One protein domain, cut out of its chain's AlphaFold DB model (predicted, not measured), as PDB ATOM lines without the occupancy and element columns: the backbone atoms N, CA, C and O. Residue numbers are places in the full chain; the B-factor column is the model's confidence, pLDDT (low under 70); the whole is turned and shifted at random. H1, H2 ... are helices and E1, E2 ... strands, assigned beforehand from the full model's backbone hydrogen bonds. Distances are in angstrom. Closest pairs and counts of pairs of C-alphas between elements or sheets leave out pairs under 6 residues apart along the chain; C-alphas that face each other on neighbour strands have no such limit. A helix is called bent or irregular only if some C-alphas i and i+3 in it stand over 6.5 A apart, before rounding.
ATOM      1  N   LEU A  12     552.571 294.647 400.564       94.50
ATOM      2  CA  LEU A  12     553.015 293.460 399.838       94.50
ATOM      3  C   LEU A  12     552.865 292.226 400.735       94.50
ATOM      4  O   LEU A  12     553.792 291.840 401.452       94.50
ATOM      5  N   SER A  13     551.697 291.589 400.682       88.62
ATOM      6  CA  SER A  13     551.466 290.307 401.349       88.62
ATOM      7  C   SER A  13     551.954 289.170 400.453       88.62
ATOM      8  O   SER A  13     551.304 288.842 399.468       88.62
ATOM      9  N   GLN A  14     553.125 288.605 400.771       88.50
ATOM     10  CA  GLN A  14     553.783 287.530 400.014       88.50
ATOM     11  C   GLN A  14     554.033 287.847 398.525       88.50
ATOM     12  O   GLN A  14     553.497 287.172 397.642       88.50
ATOM     13  N   PRO A  15     554.875 288.839 398.182       89.19
ATOM     14  CA  PRO A  15     555.147 289.171 396.784       89.19
ATOM     15  C   PRO A  15     555.952 288.047 396.115       89.19
ATOM     16  O   PRO A  15     557.177 288.072 396.155       89.19
ATOM     17  N   SER A  16     555.287 287.042 395.534       91.62
ATOM     18  CA  SER A  16     555.894 285.791 395.042       91.62
ATOM     19  C   SER A  16     556.495 285.881 393.636       91.62
ATOM     20  O   SER A  16     557.340 285.062 393.264       91.62
ATOM     21  N   LEU A  17     556.090 286.887 392.861       93.06
ATOM     22  CA  LEU A  17     556.500 287.051 391.472       93.06
ATOM     23  C   LEU A  17     557.751 287.937 391.318       93.06
ATOM     24  O   LEU A  17     557.966 288.846 392.121       93.06
ATOM     25  N   PRO A  18     558.567 287.702 390.271       93.38
ATOM     26  CA  PRO A  18     558.545 286.508 389.419       93.38
ATOM     27  C   PRO A  18     558.917 285.247 390.218       93.38
ATOM     28  O   PRO A  18     559.633 285.340 391.217       93.38
ATOM     29  N   LEU A  19     558.459 284.068 389.776       94.50
ATOM     30  CA  LEU A  19     558.767 282.819 390.480       94.50
ATOM     31  C   LEU A  19     560.294 282.644 390.643       94.50
ATOM     32  O   LEU A  19     561.037 282.819 389.671       94.50
ATOM     33  N   PRO A  20     560.789 282.287 391.843       93.56
ATOM     34  CA  PRO A  20     562.210 282.360 392.207       93.56
ATOM     35  C   PRO A  20     563.071 281.191 391.680       93.56
ATOM     36  O   PRO A  20     563.846 280.577 392.414       93.56
ATOM     37  N   VAL A  21     562.974 280.894 390.382       95.94
ATOM     38  CA  VAL A  21     563.655 279.759 389.721       95.94
ATOM     39  C   VAL A  21     565.115 280.037 389.335       95.94
ATOM     40  O   VAL A  21     565.846 279.129 388.954       95.94
ATOM     41  N   SER A  22     565.572 281.287 389.438       96.06
ATOM     42  CA  SER A  22     566.959 281.694 389.172       96.06
ATOM     43  C   SER A  22     567.446 282.698 390.217       96.06
ATOM     44  O   SER A  22     566.636 283.367 390.858       96.06
ATOM     45  N   LYS A  23     568.771 282.865 390.363       94.06
ATOM     46  CA  LYS A  23     569.353 283.882 391.265       94.06
ATOM     47  C   LYS A  23     568.804 285.287 390.977       94.06
ATOM     48  O   LYS A  23     568.455 286.010 391.902       94.06
ATOM     49  N   LYS A  24     568.659 285.640 389.693       94.38
ATOM     50  CA  LYS A  24     568.072 286.920 389.269       94.38
ATOM     51  C   LYS A  24     566.599 287.030 389.677       94.38
ATOM     52  O   LYS A  24     566.189 288.071 390.175       94.38
ATOM     53  N   ALA A  25     565.811 285.969 389.497       94.56
ATOM     54  CA  ALA A  25     564.390 285.974 389.856       94.56
ATOM     55  C   ALA A  25     564.160 286.043 391.377       94.56
ATOM     56  O   ALA A  25     563.243 286.732 391.820       94.56
ATOM     57  N   LYS A  26     565.029 285.405 392.172       95.50
ATOM     58  CA  LYS A  26     565.010 285.483 393.642       95.50
ATOM     59  C   LYS A  26     565.178 286.908 394.164       95.50
ATOM     60  O   LYS A  26     564.500 287.282 395.107       95.50
ATOM     61  N   ALA A  27     566.050 287.698 393.541       95.88
ATOM     62  CA  ALA A  27     566.305 289.082 393.939       95.88
ATOM     63  C   ALA A  27     565.357 290.105 393.279       95.88
ATOM     64  O   ALA A  27     565.422 291.288 393.611       95.88
ATOM     65  N   SER A  28     564.518 289.677 392.330       94.50
ATOM     66  CA  SER A  28     563.614 290.561 391.588       94.50
ATOM     67  C   SER A  28     562.386 290.930 392.418       94.50
ATOM     68  O   SER A  28     561.795 290.071 393.069       94.50
ATOM     69  N   ILE A  29     561.980 292.197 392.326       94.56
ATOM     70  CA  ILE A  29     560.792 292.773 392.981       94.56
ATOM     71  C   ILE A  29     559.646 293.047 391.995       94.56
ATOM     72  O   ILE A  29     558.704 293.759 392.325       94.56
ATOM     73  N   HIS A  30     559.735 292.484 390.783       91.88
ATOM     74  CA  HIS A  30     558.706 292.567 389.739       91.88
ATOM     75  C   HIS A  30     558.328 294.001 389.322       91.88
ATOM     76  O   HIS A  30     557.168 294.296 389.056       91.88
ATOM     77  N   LEU A  31     559.326 294.883 389.249       93.62
ATOM     78  CA  LEU A  31     559.198 296.232 388.699       93.62
ATOM     79  C   LEU A  31     560.127 296.398 387.497       93.62
ATOM     80  O   LEU A  31     561.234 295.848 387.482       93.62
ATOM     81  N   SER A  32     559.683 297.172 386.507       94.81
ATOM     82  CA  SER A  32     560.584 297.692 385.480       94.81
ATOM     83  C   SER A  32     561.553 298.718 386.101       94.81
ATOM     84  O   SER A  32     561.281 299.246 387.183       94.81
ATOM     85  N   PRO A  33     562.694 299.031 385.456       95.19
ATOM     86  CA  PRO A  33     563.587 300.087 385.941       95.19
ATOM     87  C   PRO A  33     562.905 301.458 386.051       95.19
ATOM     88  O   PRO A  33     563.221 302.228 386.955       95.19
ATOM     89  N   GLU A  34     561.962 301.749 385.152       96.38
ATOM     90  CA  GLU A  34     561.182 302.988 385.161       96.38
ATOM     91  C   GLU A  34     560.225 303.036 386.356       96.38
ATOM     92  O   GLU A  34     560.259 303.998 387.120       96.38
ATOM     93  N   ASP A  35     559.459 301.965 386.584       96.50
ATOM     94  CA  ASP A  35     558.555 301.872 387.735       96.50
ATOM     95  C   ASP A  35     559.319 301.937 389.058       96.50
ATOM     96  O   ASP A  35     558.870 302.570 390.012       96.50
ATOM     97  N   LEU A  36     560.489 301.293 389.132       96.38
ATOM     98  CA  LEU A  36     561.335 301.355 390.319       96.38
ATOM     99  C   LEU A  36     561.790 302.788 390.598       96.38
ATOM    100  O   LEU A  36     561.775 303.206 391.753       96.38
ATOM    101  N   ARG A  37     562.165 303.551 389.564       96.25
ATOM    102  CA  ARG A  37     562.510 304.966 389.728       96.25
ATOM    103  C   ARG A  37     561.326 305.755 390.285       96.25
ATOM    104  O   ARG A  37     561.509 306.462 391.265       96.25
ATOM    105  N   VAL A  38     560.125 305.574 389.728       96.19
ATOM    106  CA  VAL A  38     558.908 306.244 390.225       96.19
ATOM    107  C   VAL A  38     558.663 305.910 391.695       96.19
ATOM    108  O   VAL A  38     558.466 306.812 392.500       96.19
ATOM    109  N   VAL A  39     558.732 304.635 392.078       95.62
ATOM    110  CA  VAL A  39     558.547 304.230 393.479       95.62
ATOM    111  C   VAL A  39     559.594 304.877 394.390       95.62
ATOM    112  O   VAL A  39     559.235 305.369 395.455       95.62
ATOM    113  N   LYS A  40     560.870 304.904 393.986       95.81
ATOM    114  CA  LYS A  40     561.947 305.526 394.774       95.81
ATOM    115  C   LYS A  40     561.740 307.029 394.936       95.81
ATOM    116  O   LYS A  40     561.900 307.535 396.042       95.81
ATOM    117  N   ASP A  41     561.344 307.715 393.867       94.94
ATOM    118  CA  ASP A  41     561.062 309.151 393.900       94.94
ATOM    119  C   ASP A  41     559.900 309.453 394.856       94.94
ATOM    120  O   ASP A  41     559.985 310.384 395.651       94.94
ATOM    121  N   ARG A  42     558.845 308.635 394.844       94.31
ATOM    122  CA  ARG A  42     557.701 308.801 395.751       94.31
ATOM    123  C   ARG A  42     558.041 308.502 397.204       94.31
ATOM    124  O   ARG A  42     557.642 309.243 398.091       94.31
ATOM    125  N   VAL A  43     558.809 307.447 397.460       94.38
ATOM    126  CA  VAL A  43     559.311 307.146 398.809       94.38
ATOM    127  C   VAL A  43     560.150 308.306 399.353       94.38
ATOM    128  O   VAL A  43     560.026 308.656 400.521       94.38
ATOM    129  N   ALA A  44     560.980 308.928 398.510       92.62
ATOM    130  CA  ALA A  44     561.855 310.020 398.924       92.62
ATOM    131  C   ALA A  44     561.135 311.368 399.108       92.62
ATOM    132  O   ALA A  44     561.560 312.158 399.947       92.62
ATOM    133  N   ASN A  45     560.092 311.650 398.320       92.38
ATOM    134  CA  ASN A  45     559.491 312.988 398.245       92.38
ATOM    135  C   ASN A  45     558.067 313.084 398.815       92.38
ATOM    136  O   ASN A  45     557.676 314.165 399.252       92.38
ATOM    137  N   ASP A  46     557.308 311.987 398.833       89.12
ATOM    138  CA  ASP A  46     555.869 311.996 399.136       89.12
ATOM    139  C   ASP A  46     555.544 311.361 400.504       89.12
ATOM    140  O   ASP A  46     554.388 311.038 400.771       89.12
ATOM    141  N   ASP A  47     556.558 311.134 401.352       86.62
ATOM    142  CA  ASP A  47     556.441 310.411 402.633       86.62
ATOM    143  C   ASP A  47     555.725 309.050 402.485       86.62
ATOM    144  O   ASP A  47     554.878 308.655 403.281       86.62
ATOM    145  N   ILE A  48     556.034 308.305 401.420       92.25
ATOM    146  CA  ILE A  48     555.433 306.989 401.176       92.25
ATOM    147  C   ILE A  48     556.310 305.889 401.769       92.25
ATOM    148  O   ILE A  48     557.506 305.813 401.496       92.25
ATOM    149  N   CYS A  49     555.686 304.958 402.490       93.81
ATOM    150  CA  CYS A  49     556.317 303.700 402.886       93.81
ATOM    151  C   CYS A  49     555.677 302.510 402.168       93.81
ATOM    152  O   CYS A  49     554.486 302.504 401.866       93.81
ATOM    153  N   VAL A  50     556.470 301.465 401.940       96.75
ATOM    154  CA  VAL A  50     556.018 300.164 401.444       96.75
ATOM    155  C   VAL A  50     556.155 299.142 402.557       96.75
ATOM    156  O   VAL A  50     557.265 298.857 402.999       96.75
ATOM    157  N   LEU A  51     555.042 298.552 402.984       97.94
ATOM    158  CA  LEU A  51     555.055 297.462 403.953       97.94
ATOM    159  C   LEU A  51     555.078 296.127 403.210       97.94
ATOM    160  O   LEU A  51     554.273 295.895 402.315       97.94
ATOM    161  N   GLY A  52     555.995 295.230 403.559       97.50
ATOM    162  CA  GLY A  52     556.067 293.882 403.003       97.50
ATOM    163  C   GLY A  52     556.161 292.826 404.089       97.50
ATOM    164  O   GLY A  52     556.839 293.027 405.091       97.50
ATOM    165  N   MET A  53     555.520 291.678 403.875       98.06
ATOM    166  CA  MET A  53     555.534 290.563 404.827       98.06
ATOM    167  C   MET A  53     555.830 289.216 404.156       98.06
ATOM    168  O   MET A  53     555.363 288.945 403.043       98.06
ATOM    169  N   ARG A  54     556.600 288.368 404.842       97.81
ATOM    170  CA  ARG A  54     556.930 286.995 404.422       97.81
ATOM    171  C   ARG A  54     557.170 286.082 405.622       97.81
ATOM    172  O   ARG A  54     557.500 286.556 406.707       97.81
ATOM    173  N   PHE A  55     557.116 284.775 405.383       98.12
ATOM    174  CA  PHE A  55     557.740 283.796 406.273       98.12
ATOM    175  C   PHE A  55     559.207 283.546 405.872       98.12
ATOM    176  O   PHE A  55     559.558 283.608 404.689       98.12
ATOM    177  N   THR A  56     560.083 283.254 406.836       97.50
ATOM    178  CA  THR A  56     561.539 283.134 406.611       97.50
ATOM    179  C   THR A  56     561.920 281.981 405.678       97.50
ATOM    180  O   THR A  56     562.824 282.156 404.854       97.50
ATOM    181  N   ASN A  57     561.203 280.851 405.733       96.38
ATOM    182  CA  ASN A  57     561.409 279.686 404.857       96.38
ATOM    183  C   ASN A  57     560.477 279.630 403.636       96.38
ATOM    184  O   ASN A  57     560.512 278.648 402.885       96.38
ATOM    185  N   ASP A  58     559.681 280.675 403.395       96.19
ATOM    186  CA  ASP A  58     558.850 280.771 402.199       96.19
ATOM    187  C   ASP A  58     559.724 280.717 400.934       96.19
ATOM    188  O   ASP A  58     560.525 281.611 400.644       96.19
ATOM    189  N   ARG A  59     559.568 279.641 400.158       94.25
ATOM    190  CA  ARG A  59     560.336 279.423 398.926       94.25
ATOM    191  C   ARG A  59     559.884 280.324 397.789       94.25
ATOM    192  O   ARG A  59     560.683 280.558 396.886       94.25
ATOM    193  N   ALA A  60     558.636 280.784 397.804       95.12
ATOM    194  CA  ALA A  60     558.088 281.678 396.796       95.12
ATOM    195  C   ALA A  60     558.521 283.130 397.042       95.12
ATOM    196  O   ALA A  60     558.646 283.895 396.083       95.12
ATOM    197  N   VAL A  61     558.811 283.491 398.297       96.31
ATOM    198  CA  VAL A  61     559.275 284.823 398.709       96.31
ATOM    199  C   VAL A  61     560.615 284.706 399.446       96.31
ATOM    200  O   VAL A  61     560.656 284.701 400.676       96.31
ATOM    201  N   PRO A  62     561.733 284.587 398.709       96.06
ATOM    202  CA  PRO A  62     563.052 284.383 399.296       96.06
ATOM    203  C   PRO A  62     563.621 285.677 399.907       96.06
ATOM    204  O   PRO A  62     563.212 286.787 399.551       96.06
ATOM    205  N   ALA A  63     564.603 285.545 400.805       97.19
ATOM    206  CA  ALA A  63     565.197 286.669 401.541       97.19
ATOM    207  C   ALA A  63     565.861 287.705 400.631       97.19
ATOM    208  O   ALA A  63     565.826 288.901 400.909       97.19
ATOM    209  N   GLU A  64     566.409 287.259 399.504       98.00
ATOM    210  CA  GLU A  64     567.045 288.103 398.500       98.00
ATOM    211  C   GLU A  64     566.083 289.158 397.932       98.00
ATOM    212  O   GLU A  64     566.510 290.265 397.606       98.00
ATOM    213  N   ARG A  65     564.778 288.857 397.857       96.94
ATOM    214  CA  ARG A  65     563.759 289.817 397.409       96.94
ATOM    215  C   ARG A  65     563.595 290.951 398.415       96.94
ATOM    216  O   ARG A  65     563.587 292.116 398.028       96.94
ATOM    217  N   PHE A  66     563.525 290.617 399.702       97.69
ATOM    218  CA  PHE A  66     563.415 291.599 400.784       97.69
ATOM    219  C   PHE A  66     564.712 292.389 400.958       97.69
ATOM    220  O   PHE A  66     564.667 293.593 401.192       97.69
ATOM    221  N   ALA A  67     565.868 291.757 400.751       98.06
ATOM    222  CA  ALA A  67     567.149 292.452 400.691       98.06
ATOM    223  C   ALA A  67     567.191 293.477 399.542       98.06
ATOM    224  O   ALA A  67     567.693 294.582 399.730       98.06
ATOM    225  N   THR A  68     566.624 293.154 398.372       97.81
ATOM    226  CA  THR A  68     566.459 294.132 397.286       97.81
ATOM    227  C   THR A  68     565.506 295.260 397.669       97.81
ATOM    228  O   THR A  68     565.863 296.411 397.448       97.81
ATOM    229  N   LEU A  69     564.346 294.975 398.271       97.31
ATOM    230  CA  LEU A  69     563.414 296.024 398.713       97.31
ATOM    231  C   LEU A  69     564.082 296.994 399.698       97.31
ATOM    232  O   LEU A  69     564.046 298.199 399.474       97.31
ATOM    233  N   ARG A  70     564.784 296.471 400.711       97.56
ATOM    234  CA  ARG A  70     565.565 297.281 401.664       97.56
ATOM    235  C   ARG A  70     566.645 298.110 400.974       97.56
ATOM    236  O   ARG A  70     566.794 299.286 401.271       97.56
ATOM    237  N   ARG A  71     567.392 297.516 400.037       97.81
ATOM    238  CA  ARG A  71     568.454 298.222 399.303       97.81
ATOM    239  C   ARG A  71     567.905 299.364 398.448       97.81
ATOM    240  O   ARG A  71     568.537 300.409 398.370       97.81
ATOM    241  N   GLU A  72     566.783 299.148 397.765       97.31
ATOM    242  CA  GLU A  72     566.244 300.139 396.831       97.31
ATOM    243  C   GLU A  72     565.437 301.240 397.516       97.31
ATOM    244  O   GLU A  72     565.462 302.369 397.033       97.31
ATOM    245  N   LEU A  73     564.726 300.919 398.600       96.44
ATOM    246  CA  LEU A  73     563.770 301.825 399.246       96.44
ATOM    247  C   LEU A  73     564.253 302.372 400.599       96.44
ATOM    248  O   LEU A  73     563.653 303.312 401.110       96.44
ATOM    249  N   GLY A  74     565.323 301.813 401.176       96.06
ATOM    250  CA  GLY A  74     565.873 302.257 402.459       96.06
ATOM    251  C   GLY A  74     564.831 302.231 403.579       96.06
ATOM    252  O   GLY A  74     564.084 301.260 403.715       96.06
ATOM    253  N   ASP A  75     564.762 303.327 404.335       93.94
ATOM    254  CA  ASP A  75     563.815 303.518 405.444       93.94
ATOM    255  C   ASP A  75     562.349 303.572 404.980       93.94
ATOM    256  O   ASP A  75     561.430 303.361 405.768       93.94
ATOM    257  N   GLY A  76     562.110 303.767 403.679       95.62
ATOM    258  CA  GLY A  76     560.784 303.681 403.075       95.62
ATOM    259  C   GLY A  76     560.245 302.260 402.918       95.62
ATOM    260  O   GLY A  76     559.160 302.088 402.363       95.62
ATOM    261  N   PHE A  77     560.967 301.226 403.363       97.56
ATOM    262  CA  PHE A  77     560.482 299.849 403.359       97.56
ATOM    263  C   PHE A  77     560.380 299.255 404.765       97.56
ATOM    264  O   PHE A  77     561.377 299.044 405.453       97.56
ATOM    265  N   ILE A  78     559.159 298.874 405.139       97.44
ATOM    266  CA  ILE A  78     558.840 298.195 406.394       97.44
ATOM    267  C   ILE A  78     558.740 296.695 406.103       97.44
ATOM    268  O   ILE A  78     557.769 296.224 405.512       97.44
ATOM    269  N   GLY A  79     559.765 295.930 406.481       97.31
ATOM    270  CA  GLY A  79     559.838 294.491 406.213       97.31
ATOM    271  C   GLY A  79     559.523 293.633 407.437       97.31
ATOM    272  O   GLY A  79     560.333 293.581 408.359       97.31
ATOM    273  N   ILE A  80     558.412 292.896 407.398       98.06
ATOM    274  CA  ILE A  80     558.000 291.918 408.414       98.06
ATOM    275  C   ILE A  80     558.430 290.512 407.971       98.06
ATOM    276  O   ILE A  80     558.004 290.013 406.927       98.06
ATOM    277  N   GLU A  81     559.268 289.848 408.768       97.88
ATOM    278  CA  GLU A  81     559.735 288.481 408.506       97.88
ATOM    279  C   GLU A  81     559.366 287.574 409.685       97.88
ATOM    280  O   GLU A  81     559.883 287.736 410.787       97.88
ATOM    281  N   ILE A  82     558.448 286.632 409.453       98.06
ATOM    282  CA  ILE A  82     557.929 285.716 410.478       98.06
ATOM    283  C   ILE A  82     558.681 284.395 410.401       98.06
ATOM    284  O   ILE A  82     558.805 283.809 409.324       98.06
ATOM    285  N   ASP A  83     559.178 283.904 411.534       97.94
ATOM    286  CA  ASP A  83     559.958 282.674 411.534       97.94
ATOM    287  C   ASP A  83     559.107 281.439 411.189       97.94
ATOM    288  O   ASP A  83     558.097 281.157 411.834       97.94
ATOM    289  N   SER A  84     559.547 280.694 410.177       97.62
ATOM    290  CA  SER A  84     559.050 279.365 409.806       97.62
ATOM    291  C   SER A  84     560.186 278.339 409.695       97.62
ATOM    292  O   SER A  84     560.125 277.369 408.926       97.62
ATOM    293  N   SER A  85     561.264 278.557 410.458       96.94
ATOM    294  CA  SER A  85     562.313 277.567 410.675       96.94
ATOM    295  C   SER A  85     561.754 276.281 411.297       96.94
ATOM    296  O   SER A  85     560.669 276.246 411.886       96.94
ATOM    297  N   GLU A  86     562.470 275.176 411.110       95.62
ATOM    298  CA  GLU A  86     562.093 273.903 411.720       95.62
ATOM    299  C   GLU A  86     562.193 274.010 413.246       95.62
ATOM    300  O   GLU A  86     563.236 274.395 413.767       95.62
ATOM    301  N   GLY A  87     561.101 273.705 413.952       95.88
ATOM    302  CA  GLY A  87     561.029 273.867 415.406       95.88
ATOM    303  C   GLY A  87     560.852 275.312 415.891       95.88
ATOM    304  O   GLY A  87     561.096 275.570 417.068       95.88
ATOM    305  N   ASN A  88     560.442 276.250 415.024       97.00
ATOM    306  CA  ASN A  88     560.143 277.625 415.440       97.00
ATOM    307  C   ASN A  88     559.124 277.670 416.596       97.00
ATOM    308  O   ASN A  88     558.232 276.826 416.695       97.00
ATOM    309  N   ALA A  89     559.241 278.696 417.444       96.50
ATOM    310  CA  ALA A  89     558.496 278.814 418.702       96.50
ATOM    311  C   ALA A  89     556.963 278.821 418.551       96.50
ATOM    312  O   ALA A  89     556.256 278.533 419.511       96.50
ATOM    313  N   TRP A  90     556.464 279.143 417.357       96.06
ATOM    314  CA  TRP A  90     555.040 279.317 417.071       96.06
ATOM    315  C   TRP A  90     554.452 278.178 416.232       96.06
ATOM    316  O   TRP A  90     553.289 278.228 415.853       96.06
ATOM    317  N   GLY A  91     555.243 277.143 415.927       96.00
ATOM    318  CA  GLY A  91     554.782 276.002 415.137       96.00
ATOM    319  C   GLY A  91     554.388 276.357 413.698       96.00
ATOM    320  O   GLY A  91     553.670 275.588 413.062       96.00
ATOM    321  N   ASN A  92     554.857 277.492 413.163       96.94
ATOM    322  CA  ASN A  92     554.550 277.904 411.795       96.94
ATOM    323  C   ASN A  92     555.032 276.831 410.800       96.94
ATOM    324  O   ASN A  92     556.195 276.413 410.884       96.94
ATOM    325  N   PRO A  93     554.201 276.403 409.831       95.38
ATOM    326  CA  PRO A  93     554.613 275.430 408.826       95.38
ATOM    327  C   PRO A  93     555.830 275.905 408.023       95.38
ATOM    328  O   PRO A  93     555.918 277.061 407.617       95.38
ATOM    329  N   LYS A  94     556.754 274.994 407.700       93.69
ATOM    330  CA  LYS A  94     557.952 275.307 406.892       93.69
ATOM    331  C   LYS A  94     557.620 275.852 405.497       93.69
ATOM    332  O   LYS A  94     558.418 276.572 404.907       93.69
ATOM    333  N   ASN A  95     556.468 275.466 404.958       92.88
ATOM    334  CA  ASN A  95     555.929 275.916 403.678       92.88
ATOM    335  C   ASN A  95     554.910 277.060 403.825       92.88
ATOM    336  O   ASN A  95     554.195 277.327 402.861       92.88
ATOM    337  N   ALA A  96     554.835 277.709 404.992       96.12
ATOM    338  CA  ALA A  96     553.928 278.823 405.204       96.12
ATOM    339  C   ALA A  96     554.185 279.946 404.195       96.12
ATOM    340  O   ALA A  96     555.330 280.294 403.894       96.12
ATOM    341  N   HIS A  97     553.089 280.490 403.677       96.50
ATOM    342  CA  HIS A  97     553.093 281.511 402.637       96.50
ATOM    343  C   HIS A  97     552.163 282.647 403.064       96.50
ATOM    344  O   HIS A  97     552.625 283.705 403.480       96.50
ATOM    345  N   SER A  98     550.854 282.410 403.056       95.44
ATOM    346  CA  SER A  98     549.797 283.416 403.201       95.44
ATOM    347  C   SER A  98     549.659 283.970 404.638       95.44
ATOM    348  O   SER A  98     548.884 283.442 405.432       95.44
ATOM    349  N   VAL A  99     550.411 285.026 404.987       94.88
ATOM    350  CA  VAL A  99     550.562 285.568 406.364       94.88
ATOM    351  C   VAL A  99     549.243 286.024 406.990       94.88
ATOM    352  O   VAL A  99     548.983 285.693 408.140       94.88
ATOM    353  N   VAL A 100     548.424 286.786 406.257       95.50
ATOM    354  CA  VAL A 100     547.181 287.396 406.782       95.50
ATOM    355  C   VAL A 100     545.915 286.649 406.355       95.50
ATOM    356  O   VAL A 100     544.813 287.171 406.483       95.50
ATOM    357  N   THR A 101     546.065 285.441 405.810       94.62
ATOM    358  CA  THR A 101     544.941 284.599 405.380       94.62
ATOM    359  C   THR A 101     545.130 283.164 405.865       94.62
ATOM    360  O   THR A 101     544.905 282.890 407.033       94.62
ATOM    361  N   GLU A 102     545.565 282.246 405.004       96.44
ATOM    362  CA  GLU A 102     545.642 280.804 405.290       96.44
ATOM    363  C   GLU A 102     546.492 280.454 406.520       96.44
ATOM    364  O   GLU A 102     546.156 279.530 407.250       96.44
ATOM    365  N   HIS A 103     547.584 281.187 406.752       96.38
ATOM    366  CA  HIS A 103     548.511 280.940 407.861       96.38
ATOM    367  C   HIS A 103     548.348 281.963 408.994       96.38
ATOM    368  O   HIS A 103     549.204 282.055 409.877       96.38
ATOM    369  N   LEU A 104     547.272 282.755 408.973       97.50
ATOM    370  CA  LEU A 104     546.939 283.641 410.077       97.50
ATOM    371  C   LEU A 104     546.459 282.807 411.267       97.50
ATOM    372  O   LEU A 104     545.533 282.011 411.152       97.50
ATOM    373  N   VAL A 105     547.064 283.053 412.424       97.69
ATOM    374  CA  VAL A 105     546.577 282.577 413.716       97.69
ATOM    375  C   VAL A 105     546.129 283.822 414.460       97.69
ATOM    376  O   VAL A 105     546.952 284.655 414.843       97.69
ATOM    377  N   ASP A 106     544.814 283.982 414.576       96.69
ATOM    378  CA  ASP A 106     544.172 285.170 415.135       96.69
ATOM    379  C   ASP A 106     544.096 285.099 416.670       96.69
ATOM    380  O   ASP A 106     543.024 285.055 417.272       96.69
ATOM    381  N   GLU A 107     545.267 285.024 417.306       96.44
ATOM    382  CA  GLU A 107     545.410 284.927 418.758       96.44
ATOM    383  C   GLU A 107     546.393 285.984 419.290       96.44
ATOM    384  O   GLU A 107     547.431 286.241 418.664       96.44
ATOM    385  N   PRO A 108     546.116 286.604 420.456       95.56
ATOM    386  CA  PRO A 108     547.028 287.562 421.069       95.56
ATOM    387  C   PRO A 108     548.430 286.979 421.285       95.56
ATOM    388  O   PRO A 108     548.597 285.910 421.865       95.56
ATOM    389  N   GLY A 109     549.447 287.719 420.845       95.06
ATOM    390  CA  GLY A 109     550.853 287.329 420.972       95.06
ATOM    391  C   GLY A 109     551.406 286.531 419.790       95.06
ATOM    392  O   GLY A 109     552.625 286.488 419.639       95.06
ATOM    393  N   HIS A 110     550.562 285.973 418.913       98.00
ATOM    394  CA  HIS A 110     551.047 285.256 417.735       98.00
ATOM    395  C   HIS A 110     551.654 286.226 416.696       98.00
ATOM    396  O   HIS A 110     551.063 287.273 416.406       98.00
ATOM    397  N   PRO A 111     552.805 285.912 416.066       97.88
ATOM    398  CA  PRO A 111     553.478 286.829 415.142       97.88
ATOM    399  C   PRO A 111     552.660 287.168 413.889       97.88
ATOM    400  O   PRO A 111     552.783 288.270 413.362       97.88
ATOM    401  N   THR A 112     551.808 286.259 413.406       97.75
ATOM    402  CA  THR A 112     550.925 286.546 412.257       97.75
ATOM    403  C   THR A 112     549.793 287.504 412.629       97.75
ATOM    404  O   THR A 112     549.462 288.375 411.824       97.75
ATOM    405  N   ARG A 113     549.286 287.450 413.871       98.25
ATOM    406  CA  ARG A 113     548.366 288.466 414.397       98.25
ATOM    407  C   ARG A 113     549.049 289.825 414.532       98.25
ATOM    408  O   ARG A 113     548.517 290.817 414.051       98.25
ATOM    409  N   ALA A 114     550.264 289.862 415.082       98.06
ATOM    410  CA  ALA A 114     551.049 291.096 415.175       98.06
ATOM    411  C   ALA A 114     551.361 291.709 413.794       98.06
ATOM    412  O   ALA A 114     551.394 292.931 413.650       98.06
ATOM    413  N   ALA A 115     551.570 290.879 412.765       97.81
ATOM    414  CA  ALA A 115     551.736 291.344 411.389       97.81
ATOM    415  C   ALA A 115     550.441 291.951 410.820       97.81
ATOM    416  O   ALA A 115     550.498 292.992 410.168       97.81
ATOM    417  N   LEU A 116     549.280 291.340 411.088       98.12
ATOM    418  CA  LEU A 116     547.979 291.902 410.719       98.12
ATOM    419  C   LEU A 116     547.728 293.244 411.420       98.12
ATOM    420  O   LEU A 116     547.318 294.202 410.769       98.12
ATOM    421  N   ASP A 117     548.006 293.338 412.719       98.12
ATOM    422  CA  ASP A 117     547.821 294.579 413.471       98.12
ATOM    423  C   ASP A 117     548.708 295.707 412.916       98.12
ATOM    424  O   ASP A 117     548.221 296.819 412.729       98.12
ATOM    425  N   GLN A 118     549.961 295.413 412.542       97.56
ATOM    426  CA  GLN A 118     550.837 296.377 411.860       97.56
ATOM    427  C   GLN A 118     550.282 296.844 410.507       97.56
ATOM    428  O   GLN A 118     550.416 298.015 410.169       97.56
ATOM    429  N   VAL A 119     549.639 295.965 409.732       97.75
ATOM    430  CA  VAL A 119     548.978 296.350 408.470       97.75
ATOM    431  C   VAL A 119     547.811 297.292 408.727       97.75
ATOM    432  O   VAL A 119     547.666 298.299 408.037       97.75
ATOM    433  N   LEU A 120     546.966 296.960 409.704       97.50
ATOM    434  CA  LEU A 120     545.807 297.776 410.044       97.50
ATOM    435  C   LEU A 120     546.234 299.144 410.569       97.50
ATOM    436  O   LEU A 120     545.630 300.143 410.190       97.50
ATOM    437  N   GLU A 121     547.280 299.196 411.390       97.12
ATOM    438  CA  GLU A 121     547.814 300.455 411.896       97.12
ATOM    439  C   GLU A 121     548.437 301.296 410.785       97.12
ATOM    440  O   GLU A 121     548.074 302.457 410.627       97.12
ATOM    441  N   PHE A 122     549.243 300.679 409.920       96.56
ATOM    442  CA  PHE A 122     549.775 301.338 408.732       96.56
ATOM    443  C   PHE A 122     548.662 301.938 407.857       96.56
ATOM    444  O   PHE A 122     548.781 303.061 407.370       96.56
ATOM    445  N   PHE A 123     547.539 301.237 407.679       96.69
ATOM    446  CA  PHE A 123     546.391 301.799 406.967       96.69
ATOM    447  C   PHE A 123     545.712 302.940 407.719       96.69
ATOM    448  O   PHE A 123     545.310 303.908 407.076       96.69
ATOM    449  N   ARG A 124     545.578 302.867 409.047       96.19
ATOM    450  CA  ARG A 124     545.011 303.974 409.830       96.19
ATOM    451  C   ARG A 124     545.852 305.233 409.686       96.19
ATOM    452  O   ARG A 124     545.304 306.266 409.319       96.19
ATOM    453  N   GLU A 125     547.159 305.119 409.901       93.19
ATOM    454  CA  GLU A 125     548.106 306.235 409.809       93.19
ATOM    455  C   GLU A 125     548.107 306.887 408.422       93.19
ATOM    456  O   GLU A 125     548.211 308.105 408.307       93.19
ATOM    457  N   ARG A 126     547.990 306.084 407.357       92.62
ATOM    458  CA  ARG A 126     548.118 306.571 405.977       92.62
ATOM    459  C   ARG A 126     546.806 307.000 405.325       92.62
ATOM    460  O   ARG A 126     546.852 307.763 404.364       92.62
ATOM    461  N   LEU A 127     545.657 306.486 405.770       93.50
ATOM    462  CA  LEU A 127     544.376 306.666 405.069       93.50
ATOM    463  C   LEU A 127     543.336 307.470 405.853       93.50
ATOM    464  O   LEU A 127     542.376 307.947 405.245       93.50
ATOM    465  N   LEU A 128     543.478 307.610 407.173       93.38
ATOM    466  CA  LEU A 128     542.548 308.416 407.962       93.38
ATOM    467  C   LEU A 128     542.977 309.891 407.981       93.38
ATOM    468  O   LEU A 128     544.172 310.186 407.961       93.38
TER     469      LEU A 128
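AT A GLANCE: This is residues 12 to 128 of the 131 residues of an uncharacterized protein of Actinobacteria bacterium (UniProt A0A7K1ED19). A small sheet of two parallel strands, E1 and E2, sits between H3 and H4, with H2 beyond one end, the long loop of residues 83 to 110 beyond the other, and short H1 packed on H3. The printed part has 117 residues, with named elements in the order H1, H2, E1, H3, E2, H4. It is mostly helix, compact and flat, with a radius of gyration of the C-alphas of 14.7 A and spans of 40 by 40 by 19 A.

HOW THE PARTS SIT: H1, residues 23 to 27, touches residues 63 to 68 alone of H3, residues 63 to 76; the closest C-alphas, Ala 27 and Arg 65, are 4.4 A apart. H2, residues 33 to 45, touches H3 at a steep tilt of 41 degrees, with residues 40 to 44 alone; the closest C-alphas, Val 43 and Gly 76, are 5.7 A apart. E1, residues 50 to 55, H3 and E2, residues 77 to 82, form a strand-helix-strand unit, parallel neighbour strands joined through a helix, with a right-handed crossover; N 52 and O 78 are within hydrogen-bond range at 2.8 A. H4, residues 111 to 127, touches no helix; the closest C-alphas of E2 and H4, Ile 82 and Pro 111, are 6.5 A apart. Every O i to N i+4 pair is within range in H1, H2 and H4, and 8 of 10 in H3.

IN THESE COORDINATES: H1 begins at C-alpha 23 (569.353, 283.882, 391.265); H4, 24.0 A long, ends at C-alpha 127 (544.376, 306.666, 405.069). H3 is irregular: C-alphas 72 and 75 are 9.6 A apart.

THE WHOLE: The two C-alphas farthest apart, Asn 45 and Gly 87, are 42.7 A apart. The printed part has no cut, the link E2 to H4 is long, and no printed residue is under 70 in pLDDT.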